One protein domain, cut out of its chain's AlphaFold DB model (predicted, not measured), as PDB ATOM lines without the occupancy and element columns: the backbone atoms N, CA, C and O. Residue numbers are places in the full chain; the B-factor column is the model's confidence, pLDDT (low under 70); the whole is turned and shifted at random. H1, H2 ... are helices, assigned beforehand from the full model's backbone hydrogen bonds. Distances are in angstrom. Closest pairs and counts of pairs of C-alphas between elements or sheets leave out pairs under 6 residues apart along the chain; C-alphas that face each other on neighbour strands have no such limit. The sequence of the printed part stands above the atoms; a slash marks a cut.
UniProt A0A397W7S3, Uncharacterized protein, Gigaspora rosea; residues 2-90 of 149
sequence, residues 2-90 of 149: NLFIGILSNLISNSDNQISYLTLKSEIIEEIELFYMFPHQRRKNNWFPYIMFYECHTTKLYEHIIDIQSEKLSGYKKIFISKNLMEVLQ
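This is residues 2 to 90 of the 149 residues of an uncharacterized protein of Gigaspora rosea (UniProt A0A397W7S3). An open frame of helices with few contacts: the longest helix, H2, makes one side, H1 folds back beside it as an open V that closes near Ile 12 and Tyr 21, and the short H3 follows at the far end of H2. From H3 an exposed stretch, residues 43 to 57, leads across to H4 and H5, which lie away from the first three helices and are joined to each other by a second long link. The printed part has 89 residues with five named helices, in the order H1, H2, H3, H4, H5, and no named strand; the class is all helix. The whole is loose, with a radius of gyration of the C-alphas of 16.6 A and spans of 47 by 37 by 23 A.

H2, residues 18 to 36, is the longest helix, and its centre is the nearest to the mean of the C-alphas, at 8.6 A. H1, residues 2 to 12, is close to H2 but not clearly touching; their closest C-alphas, those of Ile 12 and Tyr 21, are 6.0 A apart. The two run opposite ways at a shallow tilt of 29 degrees. H3, residues 39 to 42, is also close to H2 but not clearly touching, with the closest C-alphas, those of Glu 33 and Arg 42, 7.1 A apart. H4, residues 58 to 69, is apart from H1, H2 and H3. H5, residues 83 to 88, is apart from H1, H2, H3 and H4. In H1, H2, H4 and H5 every O i to N i+4 pair is within hydrogen-bond range; H3 is too short for such a pair, and its one O i to N i+3 pair is not within range.

H2 measures 25.8 A from C-alpha 18 at (43.455, 11.120, -46.190) to C-alpha 36 at (26.381, 30.455, -45.612). H1 begins at C-alpha 2, at (42.908, 32.551, -44.668), and is 15.3 A long. H3 measures 5.3 A and H4 16.6 A. H5 is 8.8 A long and ends at C-alpha 88, at (25.111, -4.263, -62.988).

The C-alphas of Leu 3 and Gln 90 are the two farthest apart, at 48.2 A. The printed part has no cut. The links from H1 to H2 and from H2 to H3 are tight; those from H3 to H4, 15 residues, and from H4 to H5, 13 residues, are long. Residues 43 to 57 stand free. The mean pLDDT of the printed part is 77.4, and 21 residues are under 70: residues 2 to 4, 8 to 9, 11 to 17 and 70 to 78.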
ATOM      1  N   ASN A   2      41.533  33.074 -44.541       46.75
ATOM      2  CA  ASN A   2      42.908  32.551 -44.668       46.75
ATOM      3  C   ASN A   2      43.466  31.877 -43.399       46.75
ATOM      4  O   ASN A   2      44.191  30.896 -43.503       46.75
ATOM      5  N   LEU A   3      43.079  32.350 -42.208       67.31
ATOM      6  CA  LEU A   3      43.480  31.743 -40.933       67.31
ATOM      7  C   LEU A   3      42.861  30.347 -40.728       67.31
ATOM      8  O   LEU A   3      43.563  29.411 -40.370       67.31
ATOM      9  N   PHE A   4      41.564  30.193 -41.017       64.12
ATOM     10  CA  PHE A   4      40.864  28.906 -40.924       64.12
ATOM     11  C   PHE A   4      41.415  27.892 -41.926       64.12
ATOM     12  O   PHE A   4      41.642  26.744 -41.568       64.12
ATOM     13  N   ILE A   5      41.708  28.337 -43.152       70.69
ATOM     14  CA  ILE A   5      42.333  27.500 -44.184       70.69
ATOM     15  C   ILE A   5      43.735  27.050 -43.739       70.69
ATOM     16  O   ILE A   5      44.084  25.886 -43.919       70.69
ATOM     17  N   GLY A   6      44.518  27.938 -43.112       73.19
ATOM     18  CA  GLY A   6      45.853  27.618 -42.594       73.19
ATOM     19  C   GLY A   6      45.843  26.629 -41.423       73.19
ATOM     20  O   GLY A   6      46.633  25.689 -41.415       73.19
ATOM     21  N   ILE A   7      44.921  26.791 -40.466       72.19
ATOM     22  CA  ILE A   7      44.764  25.869 -39.326       72.19
ATOM     23  C   ILE A   7      44.294  24.495 -39.811       72.19
ATOM     24  O   ILE A   7      44.854  23.477 -39.407       72.19
ATOM     25  N   LEU A   8      43.313  24.476 -40.716       68.69
ATOM     26  CA  LEU A   8      42.807  23.257 -41.333       68.69
ATOM     27  C   LEU A   8      43.952  22.515 -42.035       68.69
ATOM     28  O   LEU A   8      44.214  21.361 -41.716       68.69
ATOM     29  N   SER A   9      44.704  23.201 -42.902       67.75
ATOM     30  CA  SER A   9      45.839  22.617 -43.631       67.75
ATOM     31  C   SER A   9      46.901  22.003 -42.714       67.75
ATOM     32  O   SER A   9      47.480  20.981 -43.071       67.75
ATOM     33  N   ASN A  10      47.153  22.607 -41.551       72.81
ATOM     34  CA  ASN A  10      48.167  22.141 -40.605       72.81
ATOM     35  C   ASN A  10      47.698  20.931 -39.770       72.81
ATOM     36  O   ASN A  10      48.487  20.048 -39.443       72.81
ATOM     37  N   LEU A  11      46.403  20.861 -39.439       66.31
ATOM     38  CA  LEU A  11      45.805  19.677 -38.806       66.31
ATOM     39  C   LEU A  11      45.776  18.479 -39.765       66.31
ATOM     40  O   LEU A  11      45.938  17.340 -39.340       66.31
ATOM     41  N   ILE A  12      45.620  18.749 -41.063       62.50
ATOM     42  CA  ILE A  12      45.590  17.735 -42.120       62.50
ATOM     43  C   ILE A  12      46.981  17.158 -42.403       62.50
ATOM     44  O   ILE A  12      47.101  15.957 -42.625       62.50
ATOM     45  N   SER A  13      48.037  17.977 -42.371       64.06
ATOM     46  CA  SER A  13      49.401  17.545 -42.716       64.06
ATOM     47  C   SER A  13      50.047  16.579 -41.718       64.06
ATOM     48  O   SER A  13      51.056  15.967 -42.046       64.06
ATOM     49  N   ASN A  14      49.491  16.434 -40.511       62.44
ATOM     50  CA  ASN A  14      50.088  15.642 -39.430       62.44
ATOM     51  C   ASN A  14      49.606  14.181 -39.354       62.44
ATOM     52  O   ASN A  14      50.012  13.470 -38.437       62.44
ATOM     53  N   SER A  15      48.754  13.707 -40.269       54.50
ATOM     54  CA  SER A  15      48.257  12.323 -40.229       54.50
ATOM     55  C   SER A  15      48.163  11.689 -41.616       54.50
ATOM     56  O   SER A  15      47.725  12.340 -42.560       54.50
ATOM     57  N   ASP A  16      48.456  10.387 -41.707       58.09
ATOM     58  CA  ASP A  16      48.167   9.508 -42.861       58.09
ATOM     59  C   ASP A  16      46.648   9.320 -43.112       58.09
ATOM     60  O   ASP A  16      46.201   8.391 -43.783       58.09
ATOM     61  N   ASN A  17      45.811  10.208 -42.576       69.56
ATOM     62  CA  ASN A  17      44.362  10.119 -42.612       69.56
ATOM     63  C   ASN A  17      43.785  10.934 -43.770       69.56
ATOM     64  O   ASN A  17      42.985  11.853 -43.570       69.56
ATOM     65  N   GLN A  18      44.133  10.576 -45.006       74.31
ATOM     66  CA  GLN A  18      43.455  11.120 -46.190       74.31
ATOM     67  C   GLN A  18      41.928  10.970 -46.070       74.31
ATOM     68  O   GLN A  18      41.184  11.871 -46.452       74.31
ATOM     69  N   ILE A  19      41.472   9.862 -45.477       74.19
ATOM     70  CA  ILE A  19      40.061   9.606 -45.186       74.19
ATOM     71  C   ILE A  19      39.516  10.663 -44.220       74.19
ATOM     72  O   ILE A  19      38.584  11.368 -44.585       74.19
ATOM     73  N   SER A  20      40.116  10.858 -43.039       72.75
ATOM     74  CA  SER A  20      39.630  11.865 -42.080       72.75
ATOM     75  C   SER A  20      39.701  13.289 -42.631       72.75
ATOM     76  O   SER A  20      38.828  14.098 -42.323       72.75
ATOM     77  N   TYR A  21      40.686  13.596 -43.481       78.88
ATOM     78  CA  TYR A  21      40.729  14.869 -44.195       78.88
ATOM     79  C   TYR A  21      39.520  15.051 -45.114       78.88
ATOM     80  O   TYR A  21      38.855  16.085 -45.053       78.88
ATOM     81  N   LEU A  22      39.235  14.064 -45.967       80.75
ATOM     82  CA  LEU A  22      38.092  14.114 -46.879       80.75
ATOM     83  C   LEU A  22      36.776  14.210 -46.109       80.75
ATOM     84  O   LEU A  22      35.891  14.968 -46.507       80.75
ATOM     85  N   THR A  23      36.684  13.509 -44.984       79.75
ATOM     86  CA  THR A  23      35.523  13.544 -44.107       79.75
ATOM     87  C   THR A  23      35.300  14.935 -43.515       79.75
ATOM     88  O   THR A  23      34.248  15.527 -43.761       79.75
ATOM     89  N   LEU A  24      36.311  15.511 -42.856       79.12
ATOM     90  CA  LEU A  24      36.255  16.869 -42.299       79.12
ATOM     91  C   LEU A  24      35.981  17.919 -43.385       79.12
ATOM     92  O   LEU A  24      35.226  18.868 -43.189       79.12
ATOM     93  N   LYS A  25      36.579  17.748 -44.568       81.25
ATOM     94  CA  LYS A  25      36.322  18.615 -45.719       81.25
ATOM     95  C   LYS A  25      34.855  18.552 -46.151       81.25
ATOM     96  O   LYS A  25      34.309  19.592 -46.509       81.25
ATOM     97  N   SER A  26      34.228  17.374 -46.125       82.44
ATOM     98  CA  SER A  26      32.804  17.232 -46.450       82.44
ATOM     99  C   SER A  26      31.904  17.914 -45.417       82.44
ATOM    100  O   SER A  26      30.990  18.630 -45.817       82.44
ATOM    101  N   GLU A  27      32.220  17.789 -44.124       82.19
ATOM    102  CA  GLU A  27      31.466  18.421 -43.030       82.19
ATOM    103  C   GLU A  27      31.490  19.946 -43.160       82.19
ATOM    104  O   GLU A  27      30.453  20.605 -43.145       82.19
ATOM    105  N   ILE A  28      32.676  20.513 -43.398       83.06
ATOM    106  CA  ILE A  28      32.839  21.957 -43.591       83.06
ATOM    107  C   ILE A  28      32.062  22.443 -44.825       83.06
ATOM    108  O   ILE A  28      31.475  23.525 -44.796       83.06
ATOM    109  N   ILE A  29      32.050  21.676 -45.922       83.62
ATOM    110  CA  ILE A  29      31.281  22.039 -47.122       83.62
ATOM    111  C   ILE A  29      29.775  22.002 -46.830       83.62
ATOM    112  O   ILE A  29      29.079  22.947 -47.202       83.62
ATOM    113  N   GLU A  30      29.282  20.980 -46.128       84.75
ATOM    114  CA  GLU A  30      27.872  20.869 -45.732       84.75
ATOM    115  C   GLU A  30      27.438  22.050 -44.848       84.75
ATOM    116  O   GLU A  30      26.395  22.660 -45.096       84.75
ATOM    117  N   GLU A  31      28.264  22.450 -43.877       86.38
ATOM    118  CA  GLU A  31      28.002  23.631 -43.046       86.38
ATOM    119  C   GLU A  31      27.968  24.926 -43.869       86.38
ATOM    120  O   GLU A  31      27.083  25.769 -43.680       86.38
ATOM    121  N   ILE A  32      28.900  25.092 -44.812       83.94
ATOM    122  CA  ILE A  32      28.919  26.245 -45.723       83.94
ATOM    123  C   ILE A  32      27.646  26.275 -46.578       83.94
ATOM    124  O   ILE A  32      27.015  27.328 -46.716       83.94
ATOM    125  N   GLU A  33      27.243  25.137 -47.138       83.00
ATOM    126  CA  GLU A  33      26.033  25.028 -47.951       83.00
ATOM    127  C   GLU A  33      24.762  25.330 -47.153       83.00
ATOM    128  O   GLU A  33      23.868  26.018 -47.659       83.00
ATOM    129  N   LEU A  34      24.672  24.833 -45.919       83.94
ATOM    130  CA  LEU A  34      23.478  24.971 -45.093       83.94
ATOM    131  C   LEU A  34      23.340  26.379 -44.498       83.94
ATOM    132  O   LEU A  34      22.240  26.937 -44.518       83.94
ATOM    133  N   PHE A  35      24.435  26.959 -43.992       85.94
ATOM    134  CA  PHE A  35      24.393  28.200 -43.210       85.94
ATOM    135  C   PHE A  35      24.853  29.448 -43.967       85.94
ATOM    136  O   PHE A  35      24.412  30.549 -43.637       85.94
ATOM    137  N   TYR A  36      25.712  29.309 -44.980       82.94
ATOM    138  CA  TYR A  36      26.381  30.455 -45.612       82.94
ATOM    139  C   TYR A  36      25.975  30.697 -47.072       82.94
ATOM    140  O   TYR A  36      26.355  31.719 -47.646       82.94
ATOM    141  N   MET A  37      25.183  29.809 -47.681       85.25
ATOM    142  CA  MET A  37      24.787  29.909 -49.088       85.25
ATOM    143  C   MET A  37      23.302  30.219 -49.290       85.25
ATOM    144  O   MET A  37      22.405  29.557 -48.761       85.25
ATOM    145  N   PHE A  38      23.013  31.181 -50.167       88.56
ATOM    146  CA  PHE A  38      21.635  31.492 -50.539       88.56
ATOM    147  C   PHE A  38      21.009  30.385 -51.409       88.56
ATOM    148  O   PHE A  38      21.702  29.747 -52.208       88.56
ATOM    149  N   PRO A  39      19.671  30.201 -51.377       85.56
ATOM    150  CA  PRO A  39      18.992  29.176 -52.176       85.56
ATOM    151  C   PRO A  39      19.282  29.241 -53.683       85.56
ATOM    152  O   PRO A  39      19.296  28.216 -54.357       85.56
ATOM    153  N   HIS A  40      19.517  30.436 -54.230       86.75
ATOM    154  CA  HIS A  40      19.837  30.606 -55.648       86.75
ATOM    155  C   HIS A  40      21.285  30.212 -55.990       86.75
ATOM    156  O   HIS A  40      21.532  29.800 -57.117       86.75
ATOM    157  N   GLN A  41      22.224  30.302 -55.041       84.25
ATOM    158  CA  GLN A  41      23.612  29.856 -55.218       84.25
ATOM    159  C   GLN A  41      23.700  28.328 -55.184       84.25
ATOM    160  O   GLN A  41      24.363  27.743 -56.031       84.25
ATOM    161  N   ARG A  42      22.940  27.672 -54.298       82.62
ATOM    162  CA  ARG A  42      22.857  26.199 -54.243       82.62
ATOM    163  C   ARG A  42      22.301  25.561 -55.517       82.62
ATOM    164  O   ARG A  42      22.647  24.440 -55.851       82.62
ATOM    165  N   ARG A  43      21.442  26.278 -56.246       84.25
ATOM    166  CA  ARG A  43      20.858  25.814 -57.518       84.25
ATOM    167  C   ARG A  43      21.726  26.115 -58.741       84.25
ATOM    168  O   ARG A  43      21.327  25.802 -59.862       84.25
ATOM    169  N   LYS A  44      22.884  26.758 -58.565       86.44
ATOM    170  CA  LYS A  44      23.789  27.034 -59.678       86.44
ATOM    171  C   LYS A  44      24.548  25.766 -60.067       86.44
ATOM    172  O   LYS A  44      25.501  25.371 -59.406       86.44
ATOM    173  N   ASN A  45      24.161  25.194 -61.206       83.56
ATOM    174  CA  ASN A  45      24.736  23.952 -61.733       83.56
ATOM    175  C   ASN A  45      26.244  24.045 -62.048       83.56
ATOM    176  O   ASN A  45      26.924  23.032 -62.118       83.56
ATOM    177  N   ASN A  46      26.782  25.255 -62.240       85.00
ATOM    178  CA  ASN A  46      28.217  25.458 -62.451       85.00
ATOM    179  C   ASN A  46      29.047  25.362 -61.159       85.00
ATOM    180  O   ASN A  46      30.265  25.246 -61.246       85.00
ATOM    181  N   TRP A  47      28.417  25.465 -59.985       81.69
ATOM    182  CA  TRP A  47      29.070  25.313 -58.680       81.69
ATOM    183  C   TRP A  47      28.757  23.941 -58.077       81.69
ATOM    184  O   TRP A  47      29.654  23.301 -57.540       81.69
ATOM    185  N   PHE A  48      27.510  23.477 -58.230       81.75
ATOM    186  CA  PHE A  48      27.034  22.179 -57.747       81.75
ATOM    187  C   PHE A  48      26.395  21.416 -58.905       81.75
ATOM    188  O   PHE A  48      25.223  21.644 -59.217       81.75
ATOM    189  N   PRO A  49      27.163  20.559 -59.593       80.75
ATOM    190  CA  PRO A  49      26.636  19.780 -60.698       80.75
ATOM    191  C   PRO A  49      25.590  18.785 -60.198       80.75
ATOM    192  O   PRO A  49      25.773  18.124 -59.178       80.75
ATOM    193  N   TYR A  50      24.500  18.648 -60.952       81.62
ATOM    194  CA  TYR A  50      23.452  17.671 -60.645       81.62
ATOM    195  C   TYR A  50      23.933  16.214 -60.788       81.62
ATOM    196  O   TYR A  50      23.462  15.331 -60.076       81.62
ATOM    197  N   ILE A  51      24.870  15.959 -61.710       84.38
ATOM    198  CA  ILE A  51      25.435  14.635 -62.000       84.38
ATOM    199  C   ILE A  51      26.956  14.758 -62.086       84.38
ATOM    200  O   ILE A  51      27.470  15.653 -62.755       84.38
ATOM    201  N   MET A  52      27.659  13.823 -61.448       84.88
ATOM    202  CA  MET A  52      29.110  13.675 -61.533       84.88
ATOM    203  C   MET A  52      29.444  12.326 -62.165       84.88
ATOM    204  O   MET A  52      28.967  11.291 -61.704       84.88
ATOM    205  N   PHE A  53      30.271  12.342 -63.208       86.00
ATOM    206  CA  PHE A  53      30.787  11.130 -63.838       86.00
ATOM    207  C   PHE A  53      32.177  10.829 -63.286       86.00
ATOM    208  O   PHE A  53      33.043  11.704 -63.283       86.00
ATOM    209  N   TYR A  54      32.386   9.592 -62.845       85.56
ATOM    210  CA  TYR A  54      33.674   9.109 -62.364       85.56
ATOM    211  C   TYR A  54      34.015   7.796 -63.053       85.56
ATOM    212  O   TYR A  54      33.154   6.934 -63.226       85.56
ATOM    213  N   GLU A  55      35.282   7.642 -63.417       88.69
ATOM    214  CA  GLU A  55      35.822   6.376 -63.891       88.69
ATOM    215  C   GLU A  55      36.414   5.612 -62.704       88.69
ATOM    216  O   GLU A  55      37.170   6.167 -61.903       88.69
ATOM    217  N   CYS A  56      36.043   4.342 -62.559       86.00
ATOM    218  CA  CYS A  56      36.515   3.487 -61.478       86.00
ATOM    219  C   CYS A  56      36.640   2.041 -61.966       86.00
ATOM    220  O   CYS A  56      35.858   1.581 -62.797       86.00
ATOM    221  N   HIS A  57      37.610   1.309 -61.417       88.75
ATOM    222  CA  HIS A  57      37.709  -0.129 -61.634       88.75
ATOM    223  C   HIS A  57      36.556  -0.853 -60.937       88.75
ATOM    224  O   HIS A  57      36.329  -0.665 -59.741       88.75
ATOM    225  N   THR A  58      35.890  -1.745 -61.668       84.19
ATOM    226  CA  THR A  58      34.753  -2.532 -61.168       84.19
ATOM    227  C   THR A  58      35.102  -3.330 -59.911       84.19
ATOM    228  O   THR A  58      34.311  -3.352 -58.976       84.19
ATOM    229  N   THR A  59      36.309  -3.899 -59.837       83.94
ATOM    230  CA  THR A  59      36.793  -4.651 -58.666       83.94
ATOM    231  C   THR A  59      36.875  -3.787 -57.407       83.94
ATOM    232  O   THR A  59      36.354  -4.170 -56.368       83.94
ATOM    233  N   LYS A  60      37.465  -2.589 -57.502       86.38
ATOM    234  CA  LYS A  60      37.583  -1.675 -56.353       86.38
ATOM    235  C   LYS A  60      36.219  -1.168 -55.905       86.38
ATOM    236  O   LYS A  60      35.949  -1.047 -54.719       86.38
ATOM    237  N   LEU A  61      35.349  -0.872 -56.867       85.81
ATOM    238  CA  LEU A  61      33.991  -0.426 -56.585       85.81
ATOM    239  C   LEU A  61      33.194  -1.510 -55.844       85.81
ATOM    240  O   LEU A  61      32.481  -1.198 -54.895       85.81
ATOM    241  N   TYR A  62      33.366  -2.771 -56.237       83.62
ATOM    242  CA  TYR A  62      32.774  -3.924 -55.566       83.62
ATOM    243  C   TYR A  62      33.261  -4.064 -54.114       83.62
ATOM    244  O   TYR A  62      32.437  -4.149 -53.204       83.62
ATOM    245  N   GLU A  63      34.578  -4.014 -53.885       84.31
ATOM    246  CA  GLU A  63      35.176  -4.051 -52.539       84.31
ATOM    247  C   GLU A  63      34.607  -2.942 -51.643       84.31
ATOM    248  O   GLU A  63      34.132  -3.209 -50.539       84.31
ATOM    249  N   HIS A  64      34.547  -1.709 -52.155       82.00
ATOM    250  CA  HIS A  64      33.992  -0.579 -51.416       82.00
ATOM    251  C   HIS A  64      32.509  -0.746 -51.076       82.00
ATOM    252  O   HIS A  64      32.092  -0.350 -49.991       82.00
ATOM    253  N   ILE A  65      31.698  -1.323 -51.965       84.06
ATOM    254  CA  ILE A  65      30.278  -1.566 -51.677       84.06
ATOM    255  C   ILE A  65      30.110  -2.596 -50.558       84.06
ATOM    256  O   ILE A  65      29.307  -2.373 -49.652       84.06
ATOM    257  N   ILE A  66      30.895  -3.675 -50.571       82.25
ATOM    258  CA  ILE A  66      30.883  -4.670 -49.491       82.25
ATOM    259  C   ILE A  66      31.323  -4.039 -48.167       82.25
ATOM    260  O   ILE A  66      30.710  -4.281 -47.124       82.25
ATOM    261  N   ASP A  67      32.353  -3.195 -48.189       80.50
ATOM    262  CA  ASP A  67      32.816  -2.478 -46.997       80.50
ATOM    263  C   ASP A  67      31.746  -1.519 -46.442       80.50
ATOM    264  O   ASP A  67      31.599  -1.396 -45.224       80.50
ATOM    265  N   ILE A  68      30.956  -0.884 -47.317       79.06
ATOM    266  CA  ILE A  68      29.803  -0.054 -46.931       79.06
ATOM    267  C   ILE A  68      28.701  -0.909 -46.289       79.06
ATOM    268  O   ILE A  68      28.120  -0.494 -45.286       79.06
ATOM    269  N   GLN A  69      28.406  -2.085 -46.850       74.94
ATOM    270  CA  GLN A  69      27.349  -2.972 -46.350       74.94
ATOM    271  C   GLN A  69      27.719  -3.670 -45.037       74.94
ATOM    272  O   GLN A  69      26.856  -3.891 -44.194       74.94
ATOM    273  N   SER A  70      28.996  -3.989 -44.834       69.81
ATOM    274  CA  SER A  70      29.482  -4.726 -43.660       69.81
ATOM    275  C   SER A  70      29.647  -3.874 -42.386       69.81
ATOM    276  O   SER A  70      30.326  -4.300 -41.455       69.81
ATOM    277  N   GLU A  71      29.054  -2.672 -42.335       62.88
ATOM    278  CA  GLU A  71      29.119  -1.697 -41.222       62.88
ATOM    279  C   GLU A  71      30.538  -1.288 -40.772       62.88
ATOM    280  O   GLU A  71      30.705  -0.563 -39.790       62.88
ATOM    281  N   LYS A  72      31.588  -1.664 -41.513       58.00
ATOM    282  CA  LYS A  72      32.964  -1.223 -41.233       58.00
ATOM    283  C   LYS A  72      33.167   0.271 -41.466       58.00
ATOM    284  O   LYS A  72      34.096   0.853 -40.903       58.00
ATOM    285  N   LEU A  73      32.317   0.905 -42.274       56.19
ATOM    286  CA  LEU A  73      32.323   2.354 -42.412       56.19
ATOM    287  C   LEU A  73      31.706   3.005 -41.167       56.19
ATOM    288  O   LEU A  73      30.498   3.199 -41.068       56.19
ATOM    289  N   SER A  74      32.574   3.433 -40.252       52.41
ATOM    290  CA  SER A  74      32.269   4.301 -39.107       52.41
ATOM    291  C   SER A  74      31.944   5.747 -39.535       52.41
ATOM    292  O   SER A  74      32.466   6.707 -38.965       52.41
ATOM    293  N   GLY A  75      31.169   5.917 -40.606       57.44
ATOM    294  CA  GLY A  75      30.742   7.213 -41.124       57.44
ATOM    295  C   GLY A  75      29.368   7.601 -40.584       57.44
ATOM    296  O   GLY A  75      28.496   6.761 -40.390       57.44
ATOM    297  N   TYR A  76      29.147   8.896 -40.385       56.44
ATOM    298  CA  TYR A  76      27.945   9.470 -39.757       56.44
ATOM    299  C   TYR A  76      26.669   9.357 -40.612       56.44
ATOM    300  O   TYR A  76      25.584   9.718 -40.156       56.44
ATOM    301  N   LYS A  77      26.773   8.888 -41.866       66.25
ATOM    302  CA  LYS A  77      25.670   8.891 -42.833       66.25
ATOM    303  C   LYS A  77      25.639   7.614 -43.662       66.25
ATOM    304  O   LYS A  77      26.608   7.271 -44.333       66.25
ATOM    305  N   LYS A  78      24.479   6.951 -43.660       69.50
ATOM    306  CA  LYS A  78      24.212   5.789 -44.511       69.50
ATOM    307  C   LYS A  78      24.247   6.209 -45.981       69.50
ATOM    308  O   LYS A  78      23.470   7.064 -46.406       69.50
ATOM    309  N   ILE A  79      25.148   5.602 -46.746       78.75
ATOM    310  CA  ILE A  79      25.266   5.824 -48.188       78.75
ATOM    311  C   ILE A  79      24.115   5.091 -48.882       78.75
ATOM    312  O   ILE A  79      23.853   3.922 -48.607       78.75
ATOM    313  N   PHE A  80      23.412   5.783 -49.777       81.75
ATOM    314  CA  PHE A  80      22.389   5.166 -50.615       81.75
ATOM    315  C   PHE A  80      23.033   4.583 -51.872       81.75
ATOM    316  O   PHE A  80      23.686   5.305 -52.625       81.75
ATOM    317  N   ILE A  81      22.806   3.292 -52.115       83.62
ATOM    318  CA  ILE A  81      23.264   2.600 -53.318       83.62
ATOM    319  C   ILE A  81      22.039   2.210 -54.148       83.62
ATOM    320  O   ILE A  81      21.098   1.596 -53.648       83.62
ATOM    321  N   SER A  82      22.019   2.605 -55.424       85.25
ATOM    322  CA  SER A  82      20.887   2.325 -56.313       85.25
ATOM    323  C   SER A  82      20.798   0.838 -56.669       85.25
ATOM    324  O   SER A  82      21.826   0.217 -56.936       85.25
ATOM    325  N   LYS A  83      19.577   0.302 -56.801       83.88
ATOM    326  CA  LYS A  83      19.336  -1.095 -57.212       83.88
ATOM    327  C   LYS A  83      19.973  -1.439 -58.561       83.88
ATOM    328  O   LYS A  83      20.660  -2.445 -58.663       83.88
ATOM    329  N   ASN A  84      19.853  -0.544 -59.544       85.12
ATOM    330  CA  ASN A  84      20.455  -0.717 -60.869       85.12
ATOM    331  C   ASN A  84      21.977  -0.918 -60.805       85.12
ATOM    332  O   ASN A  84      22.526  -1.679 -61.592       85.12
ATOM    333  N   LEU A  85      22.669  -0.248 -59.873       84.19
ATOM    334  CA  LEU A  85      24.109  -0.441 -59.690       84.19
ATOM    335  C   LEU A  85      24.413  -1.844 -59.151       84.19
ATOM    336  O   LEU A  85      25.355  -2.475 -59.619       84.19
ATOM    337  N   MET A  86      23.598  -2.350 -58.222       81.81
ATOM    338  CA  MET A  86      23.769  -3.702 -57.677       81.81
ATOM    339  C   MET A  86      23.532  -4.781 -58.733       81.81
ATOM    340  O   MET A  86      24.311  -5.728 -58.818       81.81
ATOM    341  N   GLU A  87      22.516  -4.595 -59.580       83.56
ATOM    342  CA  GLU A  87      22.229  -5.481 -60.714       83.56
ATOM    343  C   GLU A  87      23.403  -5.524 -61.705       83.56
ATOM    344  O   GLU A  87      23.844  -6.604 -62.097       83.56
ATOM    345  N   VAL A  88      23.958  -4.360 -62.072       83.12
ATOM    346  CA  VAL A  88      25.111  -4.263 -62.988       83.12
ATOM    347  C   VAL A  88      26.356  -4.945 -62.413       83.12
ATOM    348  O   VAL A  88      27.138  -5.528 -63.162       83.12
ATOM    349  N   LEU A  89      26.539  -4.893 -61.094       80.00
ATOM    350  CA  LEU A  89      27.687  -5.489 -60.405       80.00
ATOM    351  C   LEU A  89      27.487  -6.957 -60.017       80.00
ATOM    352  O   LEU A  89      28.412  -7.547 -59.462       80.00
ATOM    353  N   GLN A  90      26.318  -7.543 -60.308       74.69
ATOM    354  CA  GLN A  90      25.974  -8.926 -59.951       74.69
ATOM    355  C   GLN A  90      26.141  -9.217 -58.445       74.69
ATOM    356  O   GLN A  90      26.541 -10.313 -58.051       74.69
TER     357      GLN A  90